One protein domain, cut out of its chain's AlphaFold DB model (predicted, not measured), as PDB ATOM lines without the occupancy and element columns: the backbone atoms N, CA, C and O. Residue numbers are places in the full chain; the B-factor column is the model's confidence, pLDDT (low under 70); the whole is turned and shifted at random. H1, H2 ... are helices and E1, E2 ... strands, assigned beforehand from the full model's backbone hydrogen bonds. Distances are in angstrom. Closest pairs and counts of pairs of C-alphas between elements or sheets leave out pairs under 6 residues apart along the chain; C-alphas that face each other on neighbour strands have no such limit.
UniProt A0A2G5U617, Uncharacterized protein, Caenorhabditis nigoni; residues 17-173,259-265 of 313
ATOM      1  N   CYS A  17      52.414  37.821  37.226       42.12
ATOM      2  CA  CYS A  17      52.745  36.878  38.285       42.12
ATOM      3  C   CYS A  17      51.975  37.238  39.562       42.12
ATOM      4  O   CYS A  17      52.285  38.225  40.237       42.12
ATOM      5  N   VAL A  18      50.947  36.457  39.892       48.06
ATOM      6  CA  VAL A  18      50.272  36.565  41.191       48.06
ATOM      7  C   VAL A  18      50.954  35.626  42.174       48.06
ATOM      8  O   VAL A  18      50.852  34.414  42.015       48.06
ATOM      9  N   ILE A  19      51.622  36.178  43.188       50.22
ATOM     10  CA  ILE A  19      52.348  35.402  44.198       50.22
ATOM     11  C   ILE A  19      51.451  35.191  45.419       50.22
ATOM     12  O   ILE A  19      51.139  36.155  46.122       50.22
ATOM     13  N   ALA A  20      51.060  33.945  45.693       49.06
ATOM     14  CA  ALA A  20      50.542  33.583  47.010       49.06
ATOM     15  C   ALA A  20      51.704  33.559  48.018       49.06
ATOM     16  O   ALA A  20      52.764  33.014  47.713       49.06
ATOM     17  N   ASP A  21      51.498  34.180  49.182       57.62
ATOM     18  CA  ASP A  21      52.443  34.239  50.313       57.62
ATOM     19  C   ASP A  21      52.916  32.841  50.779       57.62
ATOM     20  O   ASP A  21      52.403  31.822  50.320       57.62
ATOM     21  N   ASP A  22      53.889  32.789  51.694       67.81
ATOM     22  CA  ASP A  22      54.615  31.572  52.088       67.81
ATOM     23  C   ASP A  22      53.691  30.404  52.490       67.81
ATOM     24  O   ASP A  22      53.185  30.318  53.616       67.81
ATOM     25  N   LEU A  23      53.507  29.466  51.559       73.19
ATOM     26  CA  LEU A  23      52.634  28.308  51.718       73.19
ATOM     27  C   LEU A  23      53.123  27.371  52.823       73.19
ATOM     28  O   LEU A  23      52.295  26.727  53.466       73.19
ATOM     29  N   LEU A  24      54.436  27.321  53.092       72.94
ATOM     30  CA  LEU A  24      54.974  26.536  54.208       72.94
ATOM     31  C   LEU A  24      54.473  27.096  55.537       72.94
ATOM     32  O   LEU A  24      53.919  26.364  56.353       72.94
ATOM     33  N   ARG A  25      54.550  28.417  55.717       70.06
ATOM     34  CA  ARG A  25      54.000  29.087  56.904       70.06
ATOM     35  C   ARG A  25      52.494  28.908  57.044       70.06
ATOM     36  O   ARG A  25      52.006  28.812  58.170       70.06
ATOM     37  N   MET A  26      51.759  28.862  55.933       69.88
ATOM     38  CA  MET A  26      50.317  28.608  55.955       69.88
ATOM     39  C   MET A  26      49.992  27.223  56.536       69.88
ATOM     40  O   MET A  26      49.044  27.103  57.313       69.88
ATOM     41  N   VAL A  27      50.776  26.192  56.199       70.50
ATOM     42  CA  VAL A  27      50.549  24.817  56.678       70.50
ATOM     43  C   VAL A  27      51.282  24.483  57.981       70.50
ATOM     44  O   VAL A  27      50.909  23.522  58.633       70.50
ATOM     45  N   ASP A  28      52.251  25.281  58.434       67.12
ATOM     46  CA  ASP A  28      52.954  25.085  59.719       67.12
ATOM     47  C   ASP A  28      52.100  25.457  60.960       67.12
ATOM     48  O   ASP A  28      52.545  25.367  62.111       67.12
ATOM     49  N   GLY A  29      50.856  25.902  60.755       61.09
ATOM     50  CA  GLY A  29      49.891  26.209  61.812       61.09
ATOM     51  C   GLY A  29      49.273  24.972  62.482       61.09
ATOM     52  O   GLY A  29      49.476  23.833  62.074       61.09
ATOM     53  N   LYS A  30      48.433  25.193  63.508       55.53
ATOM     54  CA  LYS A  30      47.752  24.109  64.255       55.53
ATOM     55  C   LYS A  30      46.909  23.185  63.369       55.53
ATOM     56  O   LYS A  30      46.727  22.024  63.712       55.53
ATOM     57  N   SER A  31      46.375  23.710  62.267       62.03
ATOM     58  CA  SER A  31      45.544  22.960  61.325       62.03
ATOM     59  C   SER A  31      46.346  22.010  60.438       62.03
ATOM     60  O   SER A  31      45.743  21.119  59.852       62.03
ATOM     61  N   LYS A  32      47.669  22.202  60.305       74.31
ATOM     62  CA  LYS A  32      48.539  21.460  59.376       74.31
ATOM     63  C   LYS A  32      48.065  21.443  57.914       74.31
ATOM     64  O   LYS A  32      48.494  20.610  57.119       74.31
ATOM     65  N   GLN A  33      47.170  22.364  57.565       81.25
ATOM     66  CA  GLN A  33      46.541  22.471  56.257       81.25
ATOM     67  C   GLN A  33      46.146  23.919  55.968       81.25
ATOM     68  O   GLN A  33      45.832  24.681  56.894       81.25
ATOM     69  N   GLY A  34      46.099  24.267  54.685       76.38
ATOM     70  CA  GLY A  34      45.640  25.556  54.188       76.38
ATOM     71  C   GLY A  34      44.991  25.434  52.813       76.38
ATOM     72  O   GLY A  34      45.294  24.522  52.048       76.38
ATOM     73  N   THR A  35      44.092  26.367  52.506       79.69
ATOM     74  CA  THR A  35      43.283  26.325  51.284       79.69
ATOM     75  C   THR A  35      43.284  27.683  50.599       79.69
ATOM     76  O   THR A  35      43.016  28.706  51.238       79.69
ATOM     77  N   ILE A  36      43.519  27.675  49.288       80.44
ATOM     78  CA  ILE A  36      43.462  28.852  48.422       80.44
ATOM     79  C   ILE A  36      42.440  28.600  47.315       80.44
ATOM     80  O   ILE A  36      42.437  27.551  46.685       80.44
ATOM     81  N   TYR A  37      41.580  29.576  47.062       80.12
ATOM     82  CA  TYR A  37      40.608  29.567  45.976       80.12
ATOM     83  C   TYR A  37      41.037  30.588  44.928       80.12
ATOM     84  O   TYR A  37      41.167  31.767  45.238       80.12
ATOM     85  N   CYS A  38      41.240  30.137  43.699       82.62
ATOM     86  CA  CYS A  38      41.505  30.963  42.531       82.62
ATOM     87  C   CYS A  38      40.194  31.157  41.767       82.62
ATOM     88  O   CYS A  38      39.750  30.240  41.082       82.62
ATOM     89  N   VAL A  39      39.557  32.316  41.915       78.56
ATOM     90  CA  VAL A  39      38.261  32.637  41.303       78.56
ATOM     91  C   VAL A  39      38.465  33.497  40.063       78.56
ATOM     92  O   VAL A  39      39.146  34.519  40.126       78.56
ATOM     93  N   PHE A  40      37.841  33.109  38.957       79.75
ATOM     94  CA  PHE A  40      37.872  33.851  37.700       79.75
ATOM     95  C   PHE A  40      36.692  34.819  37.668       79.75
ATOM     96  O   PHE A  40      35.541  34.395  37.760       79.75
ATOM     97  N   THR A  41      36.957  36.121  37.580       71.00
ATOM     98  CA  THR A  41      35.887  37.137  37.560       71.00
ATOM     99  C   THR A  41      35.400  37.449  36.152       71.00
ATOM    100  O   THR A  41      34.509  38.269  35.998       71.00
ATOM    101  N   GLU A  42      35.984  36.811  35.137       71.38
ATOM    102  CA  GLU A  42      35.633  36.943  33.726       71.38
ATOM    103  C   GLU A  42      36.009  35.671  32.957       71.38
ATOM    104  O   GLU A  42      36.624  34.752  33.507       71.38
ATOM    105  N   ASN A  43      35.670  35.634  31.668       81.38
ATOM    106  CA  ASN A  43      36.091  34.562  30.777       81.38
ATOM    107  C   ASN A  43      37.594  34.679  30.479       81.38
ATOM    108  O   ASN A  43      38.054  35.715  30.003       81.38
ATOM    109  N   VAL A  44      38.357  33.618  30.745       77.06
ATOM    110  CA  VAL A  44      39.825  33.594  30.607       77.06
ATOM    111  C   VAL A  44      40.261  32.252  30.028       77.06
ATOM    112  O   VAL A  44      39.672  31.223  30.346       77.06
ATOM    113  N   VAL A  45      41.312  32.239  29.211       82.50
ATOM    114  CA  VAL A  45      41.988  31.003  28.796       82.50
ATOM    115  C   VAL A  45      43.325  30.908  29.523       82.50
ATOM    116  O   VAL A  45      44.160  31.803  29.431       82.50
ATOM    117  N   LEU A  46      43.514  29.837  30.290       79.69
ATOM    118  CA  LEU A  46      44.797  29.518  30.905       79.69
ATOM    119  C   LEU A  46      45.753  29.040  29.812       79.69
ATOM    120  O   LEU A  46      45.436  28.090  29.105       79.69
ATOM    121  N   GLN A  47      46.915  29.680  29.689       76.06
ATOM    122  CA  GLN A  47      47.935  29.302  28.698       76.06
ATOM    123  C   GLN A  47      48.971  28.328  29.260       76.06
ATOM    124  O   GLN A  47      49.611  27.588  28.521       76.06
ATOM    125  N   GLN A  48      49.156  28.337  30.579       77.81
ATOM    126  CA  GLN A  48      50.192  27.563  31.248       77.81
ATOM    127  C   GLN A  48      49.746  27.132  32.647       77.81
ATOM    128  O   GLN A  48      48.865  27.770  33.238       77.81
ATOM    129  N   PRO A  49      50.343  26.057  33.191       82.94
ATOM    130  CA  PRO A  49      50.109  25.667  34.566       82.94
ATOM    131  C   PRO A  49      50.497  26.760  35.555       82.94
ATOM    132  O   PRO A  49      51.467  27.490  35.346       82.94
ATOM    133  N   PHE A  50      49.783  26.820  36.679       84.19
ATOM    134  CA  PHE A  50      50.285  27.561  37.836       84.19
ATOM    135  C   PHE A  50      51.544  26.870  38.338       84.19
ATOM    136  O   PHE A  50      51.697  25.657  38.175       84.19
ATOM    137  N   GLN A  51      52.453  27.632  38.933       82.19
ATOM    138  CA  GLN A  51      53.745  27.100  39.344       82.19
ATOM    139  C   GLN A  51      53.976  27.303  40.833       82.19
ATOM    140  O   GLN A  51      53.519  28.272  41.431       82.19
ATOM    141  N   LEU A  52      54.710  26.378  41.432       85.62
ATOM    142  CA  LEU A  52      55.214  26.458  42.791       85.62
ATOM    143  C   LEU A  52      56.726  26.629  42.745       85.62
ATOM    144  O   LEU A  52      57.404  25.919  42.010       85.62
ATOM    145  N   PHE A  53      57.285  27.523  43.549       83.19
ATOM    146  CA  PHE A  53      58.731  27.725  43.580       83.19
ATOM    147  C   PHE A  53      59.222  28.094  44.975       83.19
ATOM    148  O   PHE A  53      58.530  28.754  45.753       83.19
ATOM    149  N   TYR A  54      60.450  27.682  45.281       84.88
ATOM    150  CA  TYR A  54      61.123  28.102  46.501       84.88
ATOM    151  C   TYR A  54      61.925  29.376  46.266       84.88
ATOM    152  O   TYR A  54      62.688  29.472  45.303       84.88
ATOM    153  N   TYR A  55      61.814  30.328  47.186       76.81
ATOM    154  CA  TYR A  55      62.617  31.544  47.157       76.81
ATOM    155  C   TYR A  55      63.057  31.963  48.553       76.81
ATOM    156  O   TYR A  55      62.350  31.751  49.538       76.81
ATOM    157  N   THR A  56      64.256  32.535  48.644       76.19
ATOM    158  CA  THR A  56      64.838  32.914  49.933       76.19
ATOM    159  C   THR A  56      64.015  34.017  50.594       76.19
ATOM    160  O   THR A  56      63.674  35.021  49.967       76.19
ATOM    161  N   LYS A  57      63.757  33.870  51.897       68.06
ATOM    162  CA  LYS A  57      63.088  34.886  52.726       68.06
ATOM    163  C   LYS A  57      63.898  36.179  52.869       68.06
ATOM    164  O   LYS A  57      63.387  37.169  53.380       68.06
ATOM    165  N   LEU A  58      65.168  36.162  52.458       63.25
ATOM    166  CA  LEU A  58      66.096  37.289  52.555       63.25
ATOM    167  C   LEU A  58      65.939  38.307  51.416       63.25
ATOM    168  O   LEU A  58      66.513  39.391  51.491       63.25
ATOM    169  N   LYS A  59      65.205  37.968  50.349       61.06
ATOM    170  CA  LYS A  59      65.030  38.820  49.166       61.06
ATOM    171  C   LYS A  59      63.551  39.043  48.872       61.06
ATOM    172  O   LYS A  59      62.715  38.188  49.145       61.06
ATOM    173  N   SER A  60      63.229  40.201  48.297       60.47
ATOM    174  CA  SER A  60      61.850  40.507  47.914       60.47
ATOM    175  C   SER A  60      61.454  39.751  46.651       60.47
ATOM    176  O   SER A  60      62.088  39.907  45.608       60.47
ATOM    177  N   VAL A  61      60.350  39.007  46.715       57.72
ATOM    178  CA  VAL A  61      59.759  38.331  45.548       57.72
ATOM    179  C   VAL A  61      59.211  39.309  44.500       57.72
ATOM    180  O   VAL A  61      59.064  38.947  43.342       57.72
ATOM    181  N   THR A  62      58.970  40.573  44.870       55.22
ATOM    182  CA  THR A  62      58.505  41.627  43.944       55.22
ATOM    183  C   THR A  62      59.537  42.007  42.881       55.22
ATOM    184  O   THR A  62      59.227  42.773  41.978       55.22
ATOM    185  N   GLN A  63      60.783  41.559  43.040       52.59
ATOM    186  CA  GLN A  63      61.890  41.835  42.123       52.59
ATOM    187  C   GLN A  63      62.145  40.666  41.160       52.59
ATOM    188  O   GLN A  63      63.097  40.708  40.384       52.59
ATOM    189  N   LEU A  64      61.333  39.608  41.236       56.41
ATOM    190  CA  LEU A  64      61.449  38.448  40.364       56.41
ATOM    191  C   LEU A  64      60.901  38.759  38.973       56.41
ATOM    192  O   LEU A  64      59.883  39.431  38.829       56.41
ATOM    193  N   ASN A  65      61.587  38.246  37.955       58.78
ATOM    194  CA  ASN A  65      61.148  38.309  36.568       58.78
ATOM    195  C   ASN A  65      60.552  36.963  36.122       58.78
ATOM    196  O   ASN A  65      60.720  35.931  36.779       58.78
ATOM    197  N   ASN A  66      59.873  36.971  34.976       58.91
ATOM    198  CA  ASN A  66      59.237  35.773  34.425       58.91
ATOM    199  C   ASN A  66      60.245  34.676  34.064       58.91
ATOM    200  O   ASN A  66      59.935  33.497  34.208       58.91
ATOM    201  N   ASP A  67      61.465  35.039  33.665       63.66
ATOM    202  CA  ASP A  67      62.512  34.061  33.353       63.66
ATOM    203  C   ASP A  67      62.924  33.256  34.585       63.66
ATOM    204  O   ASP A  67      63.171  32.055  34.495       63.66
ATOM    205  N   PHE A  68      62.969  33.885  35.762       69.62
ATOM    206  CA  PHE A  68      63.238  33.170  37.002       69.62
ATOM    207  C   PHE A  68      62.166  32.109  37.259       69.62
ATOM    208  O   PHE A  68      62.506  30.955  37.519       69.62
ATOM    209  N   ILE A  69      60.896  32.496  37.137       67.94
ATOM    210  CA  ILE A  69      59.737  31.629  37.363       67.94
ATOM    211  C   ILE A  69      59.708  30.479  36.348       67.94
ATOM    212  O   ILE A  69      59.648  29.325  36.753       67.94
ATOM    213  N   LYS A  70      59.927  30.751  35.058       68.12
ATOM    214  CA  LYS A  70      60.025  29.711  34.016       68.12
ATOM    215  C   LYS A  70      61.126  28.683  34.283       68.12
ATOM    216  O   LYS A  70      60.939  27.510  33.984       68.12
ATOM    217  N   ASN A  71      62.253  29.110  34.850       75.69
ATOM    218  CA  ASN A  71      63.408  28.239  35.085       75.69
ATOM    219  C   ASN A  71      63.384  27.512  36.442       75.69
ATOM    220  O   ASN A  71      64.067  26.502  36.596       75.69
ATOM    221  N   HIS A  72      62.648  28.024  37.434       78.81
ATOM    222  CA  HIS A  72      62.667  27.507  38.812       78.81
ATOM    223  C   HIS A  72      61.288  27.089  39.340       78.81
ATOM    224  O   HIS A  72      61.193  26.570  40.455       78.81
ATOM    225  N   GLY A  73      60.227  27.335  38.573       81.00
ATOM    226  CA  GLY A  73      58.856  26.973  38.891       81.00
ATOM    227  C   GLY A  73      58.562  25.513  38.570       81.00
ATOM    228  O   GLY A  73      58.813  25.028  37.470       81.00
ATOM    229  N   SER A  74      57.976  24.822  39.538       88.00
ATOM    230  CA  SER A  74      57.406  23.490  39.380       88.00
ATOM    231  C   SER A  74      55.933  23.621  38.994       88.00
ATOM    232  O   SER A  74      55.167  24.177  39.783       88.00
ATOM    233  N   PRO A  75      55.495  23.130  37.824       88.56
ATOM    234  CA  PRO A  75      54.091  23.203  37.432       88.56
ATOM    235  C   PRO A  75      53.209  22.387  38.390       88.56
ATOM    236  O   PRO A  75      53.577  21.292  38.809       88.56
ATOM    237  N   MET A  76      52.036  22.925  38.731       87.81
ATOM    238  CA  MET A  76      51.060  22.286  39.626       87.81
ATOM    239  C   MET A  76      50.214  21.208  38.942       87.81
ATOM    240  O   MET A  76      49.458  20.485  39.596       87.81
ATOM    241  N   TRP A  77      50.282  21.133  37.619       87.25
ATOM    242  CA  TRP A  77      49.608  20.129  36.815       87.25
ATOM    243  C   TRP A  77      50.351  19.913  35.500       87.25
ATOM    244  O   TRP A  77      51.111  20.774  35.055       87.25
ATOM    245  N   PHE A  78      50.105  18.758  34.889       80.00
ATOM    246  CA  PHE A  78      50.732  18.312  33.646       80.00
ATOM    247  C   PHE A  78      49.653  17.945  32.622       80.00
ATOM    248  O   PHE A  78      48.488  17.777  32.984       80.00
ATOM    249  N   ASP A  79      50.043  17.770  31.359       68.69
ATOM    250  CA  ASP A  79      49.140  17.608  30.204       68.69
ATOM    251  C   ASP A  79      48.092  16.485  30.335       68.69
ATOM    252  O   ASP A  79      47.069  16.514  29.661       68.69
ATOM    253  N   TYR A  80      48.303  15.511  31.222       68.56
ATOM    254  CA  TYR A  80      47.389  14.379  31.421       68.56
ATOM    255  C   TYR A  80      46.412  14.542  32.596       68.56
ATOM    256  O   TYR A  80      45.466  13.768  32.725       68.56
ATOM    257  N   SER A  81      46.622  15.530  33.468       80.00
ATOM    258  CA  SER A  81      45.736  15.843  34.592       80.00
ATOM    259  C   SER A  81      45.829  17.334  34.860       80.00
ATOM    260  O   SER A  81      46.743  17.776  35.552       80.00
ATOM    261  N   HIS A  82      44.904  18.105  34.287       85.25
ATOM    262  CA  HIS A  82      44.870  19.560  34.391       85.25
ATOM    263  C   HIS A  82      43.429  20.073  34.556       85.25
ATOM    264  O   HIS A  82      42.479  19.418  34.112       85.25
ATOM    265  N   PRO A  83      43.233  21.248  35.179       87.12
ATOM    266  CA  PRO A  83      41.936  21.913  35.186       87.12
ATOM    267  C   PRO A  83      41.531  22.310  33.762       87.12
ATOM    268  O   PRO A  83      42.362  22.408  32.853       87.12
ATOM    269  N   ARG A  84      40.246  22.596  33.545       86.81
ATOM    270  CA  ARG A  84      39.788  23.151  32.272       86.81
ATOM    271  C   ARG A  84      40.497  24.479  32.013       86.81
ATOM    272  O   ARG A  84      40.393  25.405  32.818       86.81
ATOM    273  N   MET A  85      41.165  24.561  30.863       86.12
ATOM    274  CA  MET A  85      41.939  25.741  30.471       86.12
ATOM    275  C   MET A  85      41.034  26.931  30.138       86.12
ATOM    276  O   MET A  85      41.325  28.053  30.534       86.12
ATOM    277  N   ALA A  86      39.901  26.694  29.470       86.69
ATOM    278  CA  ALA A  86      38.887  27.718  29.236       86.69
ATOM    279  C   ALA A  86      38.012  27.922  30.487       86.69
ATOM    280  O   ALA A  86      37.329  26.998  30.934       86.69
ATOM    281  N   ARG A  87      38.024  29.139  31.026       84.25
ATOM    282  CA  ARG A  87      37.308  29.568  32.233       84.25
ATOM    283  C   ARG A  87      36.186  30.520  31.863       84.25
ATOM    284  O   ARG A  87      36.367  31.379  30.999       84.25
ATOM    285  N   LYS A  88      35.056  30.396  32.549       85.56
ATOM    286  CA  LYS A  88      33.970  31.375  32.544       85.56
ATOM    287  C   LYS A  88      33.991  32.223  33.810       85.56
ATOM    288  O   LYS A  88      34.528  31.811  34.839       85.56
ATOM    289  N   GLU A  89      33.348  33.384  33.748       82.44
ATOM    290  CA  GLU A  89      33.069  34.179  34.942       82.44
ATOM    291  C   GLU A  89      32.403  33.325  36.036       82.44
ATOM    292  O   GLU A  89      31.375  32.674  35.834       82.44
ATOM    293  N   GLY A  90      32.988  33.356  37.231       77.06
ATOM    294  CA  GLY A  90      32.511  32.635  38.401       77.06
ATOM    295  C   GLY A  90      33.031  31.205  38.533       77.06
ATOM    296  O   GLY A  90      32.791  30.613  39.590       77.06
ATOM    297  N   ASP A  91      33.748  30.677  37.538       87.12
ATOM    298  CA  ASP A  91      34.529  29.450  37.691       87.12
ATOM    299  C   ASP A  91      35.618  29.659  38.751       87.12
ATOM    300  O   ASP A  91      36.085  30.779  38.991       87.12
ATOM    301  N   TYR A  92      36.070  28.580  39.391       87.81
ATOM    302  CA  TYR A  92      37.176  28.663  40.342       87.81
ATOM    303  C   TYR A  92      37.949  27.352  40.473       87.81
ATOM    304  O   TYR A  92      37.415  26.269  40.257       87.81
ATOM    305  N   ILE A  93      39.216  27.449  40.864       89.81
ATOM    306  CA  ILE A  93      40.044  26.297  41.229       89.81
ATOM    307  C   ILE A  93      40.329  26.382  42.724       89.81
ATOM    308  O   ILE A  93      40.762  27.419  43.230       89.81
ATOM    309  N   LYS A  94      40.069  25.297  43.449       89.94
ATOM    310  CA  LYS A  94      40.403  25.162  44.868       89.94
ATOM    311  C   LYS A  94      41.721  24.413  44.995       89.94
ATOM    312  O   LYS A  94      41.799  23.272  44.565       89.94
ATOM    313  N   PHE A  95      42.701  25.008  45.653       88.62
ATOM    314  CA  PHE A  95      43.972  24.390  46.012       88.62
ATOM    315  C   PHE A  95      43.976  24.053  47.497       88.62
ATOM    316  O   PHE A  95      43.745  24.936  48.328       88.62
ATOM    317  N   ASN A  96      44.243  22.794  47.834       88.06
ATOM    318  CA  ASN A  96      44.471  22.368  49.211       88.06
ATOM    319  C   ASN A  96      45.951  22.059  49.389       88.06
ATOM    320  O   ASN A  96      46.558  21.406  48.544       88.06
ATOM    321  N   PHE A  97      46.497  22.496  50.512       87.12
ATOM    322  CA  PHE A  97      47.878  22.287  50.905       87.12
ATOM    323  C   PHE A  97      47.899  21.643  52.282       87.12
ATOM    324  O   PHE A  97      47.165  22.063  53.177       87.12
ATOM    325  N   PHE A  98      48.768  20.661  52.461       87.56
ATOM    326  CA  PHE A  98      48.946  19.916  53.697       87.56
ATOM    327  C   PHE A  98      50.428  19.871  54.046       87.56
ATOM    328  O   PHE A  98      51.293  19.793  53.166       87.56
ATOM    329  N   GLN A  99      50.719  19.913  55.340       85.31
ATOM    330  CA  GLN A  99      52.074  19.725  55.835       85.31
ATOM    331  C   GLN A  99      52.532  18.284  55.562       85.31
ATOM    332  O   GLN A  99      51.765  17.338  55.759       85.31
ATOM    333  N   GLY A 100      53.785  18.115  55.132       83.62
ATOM    334  CA  GLY A 100      54.404  16.795  55.036       83.62
ATOM    335  C   GLY A 100      54.465  16.067  56.393       83.62
ATOM    336  O   GLY A 100      54.382  16.707  57.449       83.62
ATOM    337  N   PRO A 101      54.619  14.731  56.394       80.94
ATOM    338  CA  PRO A 101      54.531  13.911  57.603       80.94
ATOM    339  C   PRO A 101      55.547  14.301  58.688       80.94
ATOM    340  O   PRO A 101      55.198  14.277  59.868       80.94
ATOM    341  N   ASN A 102      56.749  14.751  58.310       78.81
ATOM    342  CA  ASN A 102      57.781  15.232  59.237       78.81
ATOM    343  C   ASN A 102      57.957  16.763  59.217       78.81
ATOM    344  O   ASN A 102      59.028  17.284  59.534       78.81
ATOM    345  N   GLY A 103      56.911  17.512  58.862       74.75
ATOM    346  CA  GLY A 103      56.930  18.974  58.886       74.75
ATOM    347  C   GLY A 103      57.584  19.607  57.655       74.75
ATOM    348  O   GLY A 103      57.604  19.029  56.569       74.75
ATOM    349  N   ARG A 104      58.126  20.820  57.825       72.12
ATOM    350  CA  ARG A 104      58.658  21.674  56.744       72.12
ATOM    351  C   ARG A 104      59.732  21.004  55.871       72.12
ATOM    352  O   ARG A 104      59.837  21.330  54.690       72.12
ATOM    353  N   ASN A 105      60.500  20.071  56.433       75.62
ATOM    354  CA  ASN A 105      61.607  19.397  55.744       75.62
ATOM    355  C   ASN A 105      61.136  18.416  54.661       75.62
ATOM    356  O   ASN A 105      61.821  18.245  53.655       75.62
ATOM    357  N   ASP A 106      59.946  17.836  54.820       79.94
ATOM    358  CA  ASP A 106      59.343  16.973  53.799       79.94
ATOM    359  C   ASP A 106      58.653  17.790  52.696       79.94
ATOM    360  O   ASP A 106      58.399  17.281  51.604       79.94
ATOM    361  N   GLY A 107      58.418  19.080  52.953       84.00
ATOM    362  CA  GLY A 107      57.757  20.015  52.054       84.00
ATOM    363  C   GLY A 107      56.245  20.013  52.227       84.00
ATOM    364  O   GLY A 107      55.737  19.977  53.351       84.00
ATOM    365  N   ILE A 108      55.529  20.105  51.109       87.81
ATOM    366  CA  ILE A 108      54.068  20.156  51.099       87.81
ATOM    367  C   ILE A 108      53.477  19.035  50.256       87.81
ATOM    368  O   ILE A 108      54.022  18.629  49.227       87.81
ATOM    369  N   ILE A 109      52.304  18.590  50.677       91.00
ATOM    370  CA  ILE A 109      51.406  17.782  49.863       91.00
ATOM    371  C   ILE A 109      50.312  18.723  49.370       91.00
ATOM    372  O   ILE A 109      49.815  19.541  50.145       91.00
ATOM    373  N   TYR A 110      49.931  18.644  48.101       90.94
ATOM    374  CA  TYR A 110      48.878  19.494  47.561       90.94
ATOM    375  C   TYR A 110      47.948  18.757  46.605       90.94
ATOM    376  O   TYR A 110      48.310  17.759  45.983       90.94
ATOM    377  N   THR A 111      46.727  19.275  46.507       91.75
ATOM    378  CA  THR A 111      45.721  18.870  45.522       91.75
ATOM    379  C   THR A 111      45.036  20.096  44.953       91.75
ATOM    380  O   THR A 111      44.999  21.159  45.584       91.75
ATOM    381  N   TRP A 112      44.440  19.942  43.780       91.75
ATOM    382  CA  TRP A 112      43.536  20.930  43.222       91.75
ATOM    383  C   TRP A 112      42.198  20.304  42.832       91.75
ATOM    384  O   TRP A 112      42.106  19.131  42.482       91.75
ATOM    385  N   THR A 113      41.148  21.109  42.915       91.25
ATOM    386  CA  THR A 113      39.808  20.773  42.444       91.25
ATOM    387  C   THR A 113      39.332  21.870  41.513       91.25
ATOM    388  O   THR A 113      39.281  23.038  41.906       91.25
ATOM    389  N   ASP A 114      38.938  21.489  40.308       91.00
ATOM    390  CA  ASP A 114      38.373  22.381  39.316       91.00
ATOM    391  C   ASP A 114      36.844  22.453  39.420       91.00
ATOM    392  O   ASP A 114      36.146  21.452  39.243       91.00
ATOM    393  N   PHE A 115      36.327  23.656  39.673       89.19
ATOM    394  CA  PHE A 115      34.904  23.961  39.690       89.19
ATOM    395  C   PHE A 115      34.543  24.872  38.518       89.19
ATOM    396  O   PHE A 115      35.080  25.974  38.370       89.19
ATOM    397  N   HIS A 116      33.575  24.427  37.722       83.75
ATOM    398  CA  HIS A 116      33.085  25.158  36.561       83.75
ATOM    399  C   HIS A 116      31.552  25.211  36.545       83.75
ATOM    400  O   HIS A 116      30.878  24.202  36.752       83.75
ATOM    401  N   GLY A 117      30.993  26.402  36.323       65.00
ATOM    402  CA  GLY A 117      29.552  26.654  36.315       65.00
ATOM    403  C   GLY A 117      28.929  26.535  34.919       65.00
ATOM    404  O   GLY A 117      29.467  27.035  33.932       65.00
ATOM    405  N   GLY A 118      27.760  25.894  34.828       57.78
ATOM    406  CA  GLY A 118      26.933  25.833  33.617       57.78
ATOM    407  C   GLY A 118      25.744  24.880  33.768       57.78
ATOM    408  O   GLY A 118      25.752  24.031  34.656       57.78
ATOM    409  N   GLU A 119      24.743  24.984  32.887       45.59
ATOM    410  CA  GLU A 119      23.537  24.120  32.864       45.59
ATOM    411  C   GLU A 119      23.849  22.618  32.672       45.59
ATOM    412  O   GLU A 119      22.989  21.763  32.870       45.59
ATOM    413  N   HIS A 120      25.107  22.285  32.363       51.34
ATOM    414  CA  HIS A 120      25.644  20.925  32.276       51.34
ATOM    415  C   HIS A 120      26.918  20.749  33.115       51.34
ATOM    416  O   HIS A 120      27.852  20.076  32.677       51.34
ATOM    417  N   ALA A 121      27.010  21.409  34.275       56.44
ATOM    418  CA  ALA A 121      28.169  21.290  35.156       56.44
ATOM    419  C   ALA A 121      28.449  19.808  35.454       56.44
ATOM    420  O   ALA A 121      27.665  19.133  36.122       56.44
ATOM    421  N   GLN A 122      29.557  19.299  34.912       60.53
ATOM    422  CA  GLN A 122      30.064  17.984  35.274       60.53
ATOM    423  C   GLN A 122      30.539  18.042  36.727       60.53
ATOM    424  O   GLN A 122      30.855  19.117  37.247       60.53
ATOM    425  N   SER A 123      30.582  16.886  37.393       71.50
ATOM    426  CA  SER A 123      31.184  16.783  38.723       71.50
ATOM    427  C   SER A 123      32.563  17.458  38.732       71.50
ATOM    428  O   SER A 123      33.297  17.323  37.747       71.50
ATOM    429  N   PRO A 124      32.926  18.177  39.812       80.12
ATOM    430  CA  PRO A 124      34.228  18.822  39.910       80.12
ATOM    431  C   PRO A 124      35.359  17.841  39.587       80.12
ATOM    432  O   PRO A 124      35.336  16.688  40.022       80.12
ATOM    433  N   THR A 125      36.342  18.286  38.809       83.75
ATOM    434  CA  THR A 125      37.514  17.462  38.492       83.75
ATOM    435  C   THR A 125      38.530  17.618  39.609       83.75
ATOM    436  O   THR A 125      38.874  18.737  39.979       83.75
ATOM    437  N   HIS A 126      39.014  16.508  40.153       86.44
ATOM    438  CA  HIS A 126      39.967  16.504  41.256       86.44
ATOM    439  C   HIS A 126      41.312  15.961  40.789       86.44
ATOM    440  O   HIS A 126      41.361  14.987  40.039       86.44
ATOM    441  N   SER A 127      42.394  16.572  41.257       89.81
ATOM    442  CA  SER A 127      43.735  16.042  41.064       89.81
ATOM    443  C   SER A 127      44.016  14.890  42.017       89.81
ATOM    444  O   SER A 127      43.467  14.815  43.120       89.81
ATOM    445  N   GLU A 128      44.977  14.058  41.637       87.94
ATOM    446  CA  GLU A 128      45.654  13.186  42.590       87.94
ATOM    447  C   GLU A 128      46.503  14.005  43.578       87.94
ATOM    448  O   GLU A 128      46.743  15.207  43.393       87.94
ATOM    449  N   LEU A 129      46.943  13.345  44.651       88.62
ATOM    450  CA  LEU A 129      47.864  13.915  45.630       88.62
ATOM    451  C   LEU A 129      49.234  14.134  44.990       88.62
ATOM    452  O   LEU A 129      49.871  13.192  44.525       88.62
ATOM    453  N   GLN A 130      49.706  15.376  45.026       90.19
ATOM    454  CA  GLN A 130      51.031  15.747  44.551       90.19
ATOM    455  C   GLN A 130      51.929  16.139  45.719       90.19
ATOM    456  O   GLN A 130      51.468  16.671  46.729       90.19
ATOM    457  N   VAL A 131      53.229  15.879  45.579       89.69
ATOM    458  CA  VAL A 131      54.224  16.158  46.618       89.69
ATOM    459  C   VAL A 131      55.278  17.100  46.065       89.69
ATOM    460  O   VAL A 131      55.970  16.778  45.100       89.69
ATOM    461  N   MET A 132      55.443  18.247  46.718       88.88
ATOM    462  CA  MET A 132      56.590  19.116  46.504       88.88
ATOM    463  C   MET A 132      57.556  18.927  47.664       88.88
ATOM    464  O   MET A 132      57.252  19.296  48.798       88.88
ATOM    465  N   ARG A 133      58.715  18.331  47.364       88.94
ATOM    466  CA  ARG A 133      59.758  18.070  48.361       88.94
ATOM    467  C   ARG A 133      60.223  19.368  49.001       88.94
ATOM    468  O   ARG A 133      60.399  20.357  48.295       88.94
ATOM    469  N   GLY A 134      60.483  19.310  50.302       83.94
ATOM    470  CA  GLY A 134      60.939  20.449  51.087       83.94
ATOM    471  C   GLY A 134      62.205  21.111  50.535       83.94
ATOM    472  O   GLY A 134      62.975  20.507  49.773       83.94
ATOM    473  N   PRO A 135      62.440  22.378  50.903       82.69
ATOM    474  CA  PRO A 135      63.593  23.106  50.416       82.69
ATOM    475  C   PRO A 135      64.893  22.534  50.991       82.69
ATOM    476  O   PRO A 135      64.964  22.126  52.144       82.69
ATOM    477  N   ARG A 136      65.977  22.598  50.208       76.88
ATOM    478  CA  ARG A 136      67.324  22.189  50.661       76.88
ATOM    479  C   ARG A 136      67.923  23.107  51.734       76.88
ATOM    480  O   ARG A 136      68.964  22.781  52.291       76.88
ATOM    481  N   ARG A 137      67.332  24.286  51.946       80.69
ATOM    482  CA  ARG A 137      67.799  25.304  52.891       80.69
ATOM    483  C   ARG A 137      66.627  25.819  53.718       80.69
ATOM    484  O   ARG A 137      65.543  26.042  53.182       80.69
ATOM    485  N   GLU A 138      66.870  26.058  55.000       77.75
ATOM    486  CA  GLU A 138      65.854  26.511  55.962       77.75
ATOM    487  C   GLU A 138      65.399  27.965  55.747       77.75
ATOM    488  O   GLU A 138      64.368  28.397  56.264       77.75
ATOM    489  N   ASP A 139      66.154  28.754  54.979       78.38
ATOM    490  CA  ASP A 139      65.834  30.146  54.665       78.38
ATOM    491  C   ASP A 139      64.900  30.304  53.454       78.38
ATOM    492  O   ASP A 139      64.669  31.424  53.003       78.38
ATOM    493  N   MET A 140      64.348  29.207  52.937       81.69
ATOM    494  CA  MET A 140      63.504  29.200  51.746       81.69
ATOM    495  C   MET A 140      62.023  29.144  52.110       81.69
ATOM    496  O   MET A 140      61.585  28.279  52.868       81.69
ATOM    497  N   ASN A 141      61.249  30.039  51.513       76.88
ATOM    498  CA  ASN A 141      59.795  30.065  51.572       76.88
ATOM    499  C   ASN A 141      59.214  29.480  50.283       76.88
ATOM    500  O   ASN A 141      59.883  29.483  49.246       76.88
ATOM    501  N   LEU A 142      57.981  28.985  50.356       79.44
ATOM    502  CA  LEU A 142      57.287  28.409  49.209       79.44
ATOM    503  C   LEU A 142      56.226  29.361  48.680       79.44
ATOM    504  O   LEU A 142      55.339  29.771  49.419       79.44
ATOM    505  N   TYR A 143      56.271  29.632  47.387       76.81
ATOM    506  CA  TYR A 143      55.375  30.562  46.720       76.81
ATOM    507  C   TYR A 143      54.629  29.867  45.583       76.81
ATOM    508  O   TYR A 143      55.154  28.935  44.974       76.81
ATOM    509  N   MET A 144      53.420  30.344  45.284       76.12
ATOM    510  CA  MET A 144      52.642  29.931  44.111       76.12
ATOM    511  C   MET A 144      52.513  31.103  43.150       76.12
ATOM    512  O   MET A 144      52.104  32.176  43.587       76.12
ATOM    513  N   THR A 145      52.814  30.896  41.872       70.94
ATOM    514  CA  THR A 145      52.545  31.841  40.791       70.94
ATOM    515  C   THR A 145      51.351  31.399  39.974       70.94
ATOM    516  O   THR A 145      51.238  30.242  39.567       70.94
ATOM    517  N   ILE A 146      50.494  32.358  39.669       68.75
ATOM    518  CA  ILE A 146      49.448  32.206  38.665       68.75
ATOM    519  C   ILE A 146      49.862  33.039  37.481       68.75
ATOM    520  O   ILE A 146      50.199  34.207  37.661       68.75
ATOM    521  N   THR A 147      49.813  32.431  36.306       61.16
ATOM    522  CA  THR A 147      50.147  33.105  35.066       61.16
ATOM    523  C   THR A 147      48.887  33.284  34.240       61.16
ATOM    524  O   THR A 147      48.311  32.317  33.738       61.16
ATOM    525  N   THR A 148      48.424  34.529  34.150       56.09
ATOM    526  CA  THR A 148      47.228  34.901  33.391       56.09
ATOM    527  C   THR A 148      47.484  36.155  32.570       56.09
ATOM    528  O   THR A 148      48.207  37.055  32.988       56.09
ATOM    529  N   GLU A 149      46.829  36.239  31.412       50.16
ATOM    530  CA  GLU A 149      46.886  37.404  30.512       50.16
ATOM    531  C   GLU A 149      46.197  38.652  31.102       50.16
ATOM    532  O   GLU A 149      46.249  39.738  30.532       50.16
ATOM    533  N   SER A 150      45.519  38.507  32.245       48.97
ATOM    534  CA  SER A 150      44.684  39.543  32.846       48.97
ATOM    535  C   SER A 150      44.734  39.495  34.373       48.97
ATOM    536  O   SER A 150      44.771  38.415  34.964       48.97
ATOM    537  N   THR A 151      44.660  40.661  35.030       47.94
ATOM    538  CA  THR A 151      44.617  40.832  36.502       47.94
ATOM    539  C   THR A 151      43.289  40.385  37.132       47.94
ATOM    540  O   THR A 151      43.000  40.706  38.282       47.94
ATOM    541  N   ARG A 152      42.436  39.685  36.380       61.38
ATOM    542  CA  ARG A 152      41.019  39.424  36.692       61.38
ATOM    543  C   ARG A 152      40.798  38.053  37.337       61.38
ATOM    544  O   ARG A 152      39.820  37.352  37.082       61.38
ATOM    545  N   VAL A 153      41.754  37.671  38.178       63.16
ATOM    546  CA  VAL A 153      41.716  36.466  39.005       63.16
ATOM    547  C   VAL A 153      41.840  36.875  40.465       63.16
ATOM    548  O   VAL A 153      42.751  37.610  40.843       63.16
ATOM    549  N   MET A 154      40.930  36.384  41.303       67.75
ATOM    550  CA  MET A 154      40.967  36.600  42.745       67.75
ATOM    551  C   MET A 154      41.557  35.379  43.441       67.75
ATOM    552  O   MET A 154      41.023  34.278  43.305       67.75
ATOM    553  N   LEU A 155      42.591  35.577  44.264       68.12
ATOM    554  CA  LEU A 155      43.020  34.561  45.225       68.12
ATOM    555  C   LEU A 155      42.407  34.801  46.595       68.12
ATOM    556  O   LEU A 155      42.638  35.825  47.233       68.12
ATOM    557  N   LEU A 156      41.638  33.829  47.066       67.25
ATOM    558  CA  LEU A 156      40.860  33.922  48.288       67.25
ATOM    559  C   LEU A 156      41.262  32.817  49.260       67.25
ATOM    560  O   LEU A 156      41.362  31.650  48.896       67.25
ATOM    561  N   SER A 157      41.434  33.178  50.532       68.00
ATOM    562  CA  SER A 157      41.438  32.187  51.611       68.00
ATOM    563  C   SER A 157      40.060  31.528  51.729       68.00
ATOM    564  O   SER A 157      39.062  32.090  51.277       68.00
ATOM    565  N   GLU A 158      39.964  30.395  52.420       65.50
ATOM    566  CA  GLU A 158      38.679  29.733  52.683       65.50
ATOM    567  C   GLU A 158      37.616  30.657  53.302       65.50
ATOM    568  O   GLU A 158      36.476  30.705  52.837       65.50
ATOM    569  N   LYS A 159      38.000  31.480  54.284       59.50
ATOM    570  CA  LYS A 159      37.088  32.456  54.905       59.50
ATOM    571  C   LYS A 159      36.649  33.544  53.920       59.50
ATOM    572  O   LYS A 159      35.482  33.947  53.901       59.50
ATOM    573  N   SER A 160      37.583  34.029  53.103       56.25
ATOM    574  CA  SER A 160      37.316  35.050  52.086       56.25
ATOM    575  C   SER A 160      36.411  34.512  50.977       56.25
ATOM    576  O   SER A 160      35.502  35.216  50.545       56.25
ATOM    577  N   PHE A 161      36.604  33.257  50.571       65.44
ATOM    578  CA  PHE A 161      35.769  32.585  49.581       65.44
ATOM    579  C   PHE A 161      34.339  32.359  50.087       65.44
ATOM    580  O   PHE A 161      33.384  32.660  49.374       65.44
ATOM    581  N   GLY A 162      34.164  31.945  51.349       57.62
ATOM    582  CA  GLY A 162      32.833  31.851  51.964       57.62
ATOM    583  C   GLY A 162      32.079  33.187  51.943       57.62
ATOM    584  O   GLY A 162      30.893  33.238  51.622       57.62
ATOM    585  N   SER A 163      32.789  34.290  52.201       54.41
ATOM    586  CA  SER A 163      32.223  35.643  52.111       54.41
ATOM    587  C   SER A 163      31.874  36.032  50.670       54.41
ATOM    588  O   SER A 163      30.809  36.597  50.433       54.41
ATOM    589  N   TYR A 164      32.728  35.685  49.702       63.81
ATOM    590  CA  TYR A 164      32.470  35.877  48.273       63.81
ATOM    591  C   TYR A 164      31.192  35.153  47.812       63.81
ATOM    592  O   TYR A 164      30.331  35.769  47.184       63.81
ATOM    593  N   LEU A 165      30.999  33.885  48.193       64.00
ATOM    594  CA  LEU A 165      29.787  33.128  47.851       64.00
ATOM    595  C   LEU A 165      28.519  33.717  48.485       64.00
ATOM    596  O   LEU A 165      27.492  33.841  47.817       64.00
ATOM    597  N   LEU A 166      28.588  34.118  49.760       55.53
ATOM    598  CA  LEU A 166      27.465  34.769  50.443       55.53
ATOM    599  C   LEU A 166      27.034  36.056  49.737       55.53
ATOM    600  O   LEU A 166      25.846  36.369  49.716       55.53
ATOM    601  N   MET A 167      27.990  36.784  49.160       55.88
ATOM    602  CA  MET A 167      27.736  37.989  48.383       55.88
ATOM    603  C   MET A 167      27.142  37.704  47.010       55.88
ATOM    604  O   MET A 167      26.138  38.315  46.658       55.88
ATOM    605  N   LYS A 168      27.713  36.756  46.261       62.25
ATOM    606  CA  LYS A 168      27.191  36.354  44.947       62.25
ATOM    607  C   LYS A 168      25.717  35.943  45.029       62.25
ATOM    608  O   LYS A 168      24.925  36.294  44.163       62.25
ATOM    609  N   ASN A 169      25.341  35.263  46.112       55.34
ATOM    610  CA  ASN A 169      23.982  34.762  46.323       55.34
ATOM    611  C   ASN A 169      23.026  35.782  46.978       55.34
ATOM    612  O   ASN A 169      21.825  35.527  47.046       55.34
ATOM    613  N   LYS A 170      23.515  36.929  47.478       48.12
ATOM    614  CA  LYS A 170      22.686  37.966  48.119       48.12
ATOM    615  C   LYS A 170      22.894  39.325  47.451       48.12
ATOM    616  O   LYS A 170      23.858  40.020  47.744       48.12
ATOM    617  N   GLN A 171      21.907  39.776  46.670       43.97
ATOM    618  CA  GLN A 171      21.899  41.116  46.052       43.97
ATOM    619  C   GLN A 171      21.940  42.278  47.065       43.97
ATOM    620  O   GLN A 171      22.328  43.390  46.721       43.97
ATOM    621  N   LYS A 172      21.540  42.043  48.322       41.69
ATOM    622  CA  LYS A 172      21.617  43.020  49.415       41.69
ATOM    623  C   LYS A 172      22.084  42.326  50.685       41.69
ATOM    624  O   LYS A 172      21.313  41.630  51.349       41.69
ATOM    625  N   ILE A 173      23.340  42.535  51.063       38.59
ATOM    626  CA  ILE A 173      23.734  42.337  52.459       38.59
ATOM    627  C   ILE A 173      23.007  43.433  53.245       38.59
ATOM    628  O   ILE A 173      23.096  44.607  52.884       38.59
ATOM    629  N   GLY A 259      54.675  41.846  38.867       27.14
ATOM    630  CA  GLY A 259      54.138  40.947  39.893       27.14
ATOM    631  C   GLY A 259      53.221  41.614  40.909       27.14
ATOM    632  O   GLY A 259      53.570  42.632  41.505       27.14
ATOM    633  N   ALA A 260      52.056  41.009  41.140       30.11
ATOM    634  CA  ALA A 260      51.180  41.333  42.258       30.11
ATOM    635  C   ALA A 260      51.421  40.306  43.375       30.11
ATOM    636  O   ALA A 260      51.165  39.116  43.213       30.11
ATOM    637  N   VAL A 261      51.922  40.753  44.528       31.17
ATOM    638  CA  VAL A 261      52.019  39.906  45.727       31.17
ATOM    639  C   VAL A 261      50.671  39.946  46.437       31.17
ATOM    640  O   VAL A 261      50.280  40.988  46.969       31.17
ATOM    641  N   LEU A 262      49.947  38.824  46.447       35.72
ATOM    642  CA  LEU A 262      48.679  38.715  47.159       35.72
ATOM    643  C   LEU A 262      48.922  38.194  48.572       35.72
ATOM    644  O   LEU A 262      49.213  37.026  48.821       35.72
ATOM    645  N   VAL A 263      48.774  39.120  49.512       36.31
ATOM    646  CA  VAL A 263      48.903  38.896  50.948       36.31
ATOM    647  C   VAL A 263      47.596  38.285  51.488       36.31
ATOM    648  O   VAL A 263      46.560  38.956  51.451       36.31
ATOM    649  N   PRO A 264      47.589  37.072  52.074       33.81
ATOM    650  CA  PRO A 264      46.374  36.458  52.614       33.81
ATOM    651  C   PRO A 264      45.958  37.023  53.983       33.81
ATOM    652  O   PRO A 264      45.033  36.508  54.605       33.81
ATOM    653  N   CYS A 265      46.595  38.087  54.485       35.00
ATOM    654  CA  CYS A 265      46.267  38.646  55.801       35.00
ATOM    655  C   CYS A 265      45.155  39.710  55.779       35.00
ATOM    656  O   CYS A 265      44.698  40.130  56.841       35.00
TER     657      CYS A 265
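Overview. This is residues 17 to 173 and 259 to 265 of the 313 residues of an uncharacterized protein of Caenorhabditis nigoni (UniProt A0A2G5U617). Two strongly twisted sheets curve round a shared middle as an incompletely closed barrel, with the short helix H1 between them at one end. E8 of the larger sheet comes near E1 and E9 of the smaller one, while a gap remains between E6 and E3; H3 packs with residues 158 to 164 on the outside of E2 and E8, and H2 on the outside of E3 and E7. The printed part has 164 residues, with three named helices and nine named strands in the order E1 H1 E2 E3 H2 E4 E5 E6 E7 E8 H3 E9. The larger sheet runs E6 E5 E4 E2 E8, antiparallel throughout, and the smaller one runs E3 E7 E1 E9, mixed. The class is mixed, helices and strands, though under half of the residues are in named elements; the whole is compact, with a radius of gyration of the C-alphas of 15.9 A and spans of 48 by 36 by 32 A.

Along the chain. E1, residues 17 to 20, begins with C-alpha 17 at (52.745, 36.878, 38.285). H1 follows with residues 23 to 27, then E2 with residues 33 to 40, 23.4 A long, and E3 with residues 51 to 56, 16.4 A long. H2 is residues 66 to 72. E4, residues 92 to 99, spans 23.3 A, and E5, residues 108 to 115, spans 22.6 A. E6 is residues 130 to 132. E7, residues 140 to 148, is the longest strand at 25.2 A, with C-alpha 140 at (63.504, 29.200, 51.746). E8 is residues 153 to 157, 13.3 A long. H3, residues 158 to 168, spans 15.4 A. E9, residues 260 to 262, ends with C-alpha 262 at (48.679, 38.715, 47.159).

Arrangement. E1 is an inner strand, parallel to E9, with N 19 and O 260 3.0 A apart, and antiparallel to E7, with N 20 and O 144 2.9 A apart. E7 is antiparallel to E3, with N 53 and O 143 2.9 A apart. H1 is on both sheets, at a height of 6.9 A over the larger and 6.5 A over the smaller; its closest C-alphas to E7 are those of Leu 23 and Leu 142, 5.3 A apart. E2 is antiparallel to E8, with N 37 and O 156 2.8 A apart, and to E4, with N 36 and O 95 2.9 A apart. H2 is on the smaller sheet at a height of 8.4 A, on the opposite face from H1. E4, E5 and E6 form a meander, each strand the antiparallel neighbour of the one before; N 94 and O 113 are 2.8 A apart, and N 110 and O 130 2.9 A. E4 and E5 are a hairpin, as are E5 and E6. E6 and E3 are only just apart, their closest C-alphas 8.3 A from each other. The closest C-alphas of E8 and E9 are those of Leu 155 and Leu 262, 7.3 A apart. H3 is on the larger sheet at a height of 9.5 A, over E8 and along the strands at 10 degrees on the local plane, on the opposite face from H1. In H1, H2 and H3 every O i to N i+4 pair is within hydrogen-bond range.

Size, cuts and confidence. The C-alphas of Arg 136 and Lys 172 are the two farthest apart, at 50.2 A. The links from H2 to E4 and from E5 to E6 are long. Residues 174 to 258 are not printed, and C-alphas 173 and 259 are 32.9 A apart across the cut. The mean pLDDT of the printed part is 71.4; 68 residues are under 70, among them residues 57 to 70, 146 to 173 and 259 to 265.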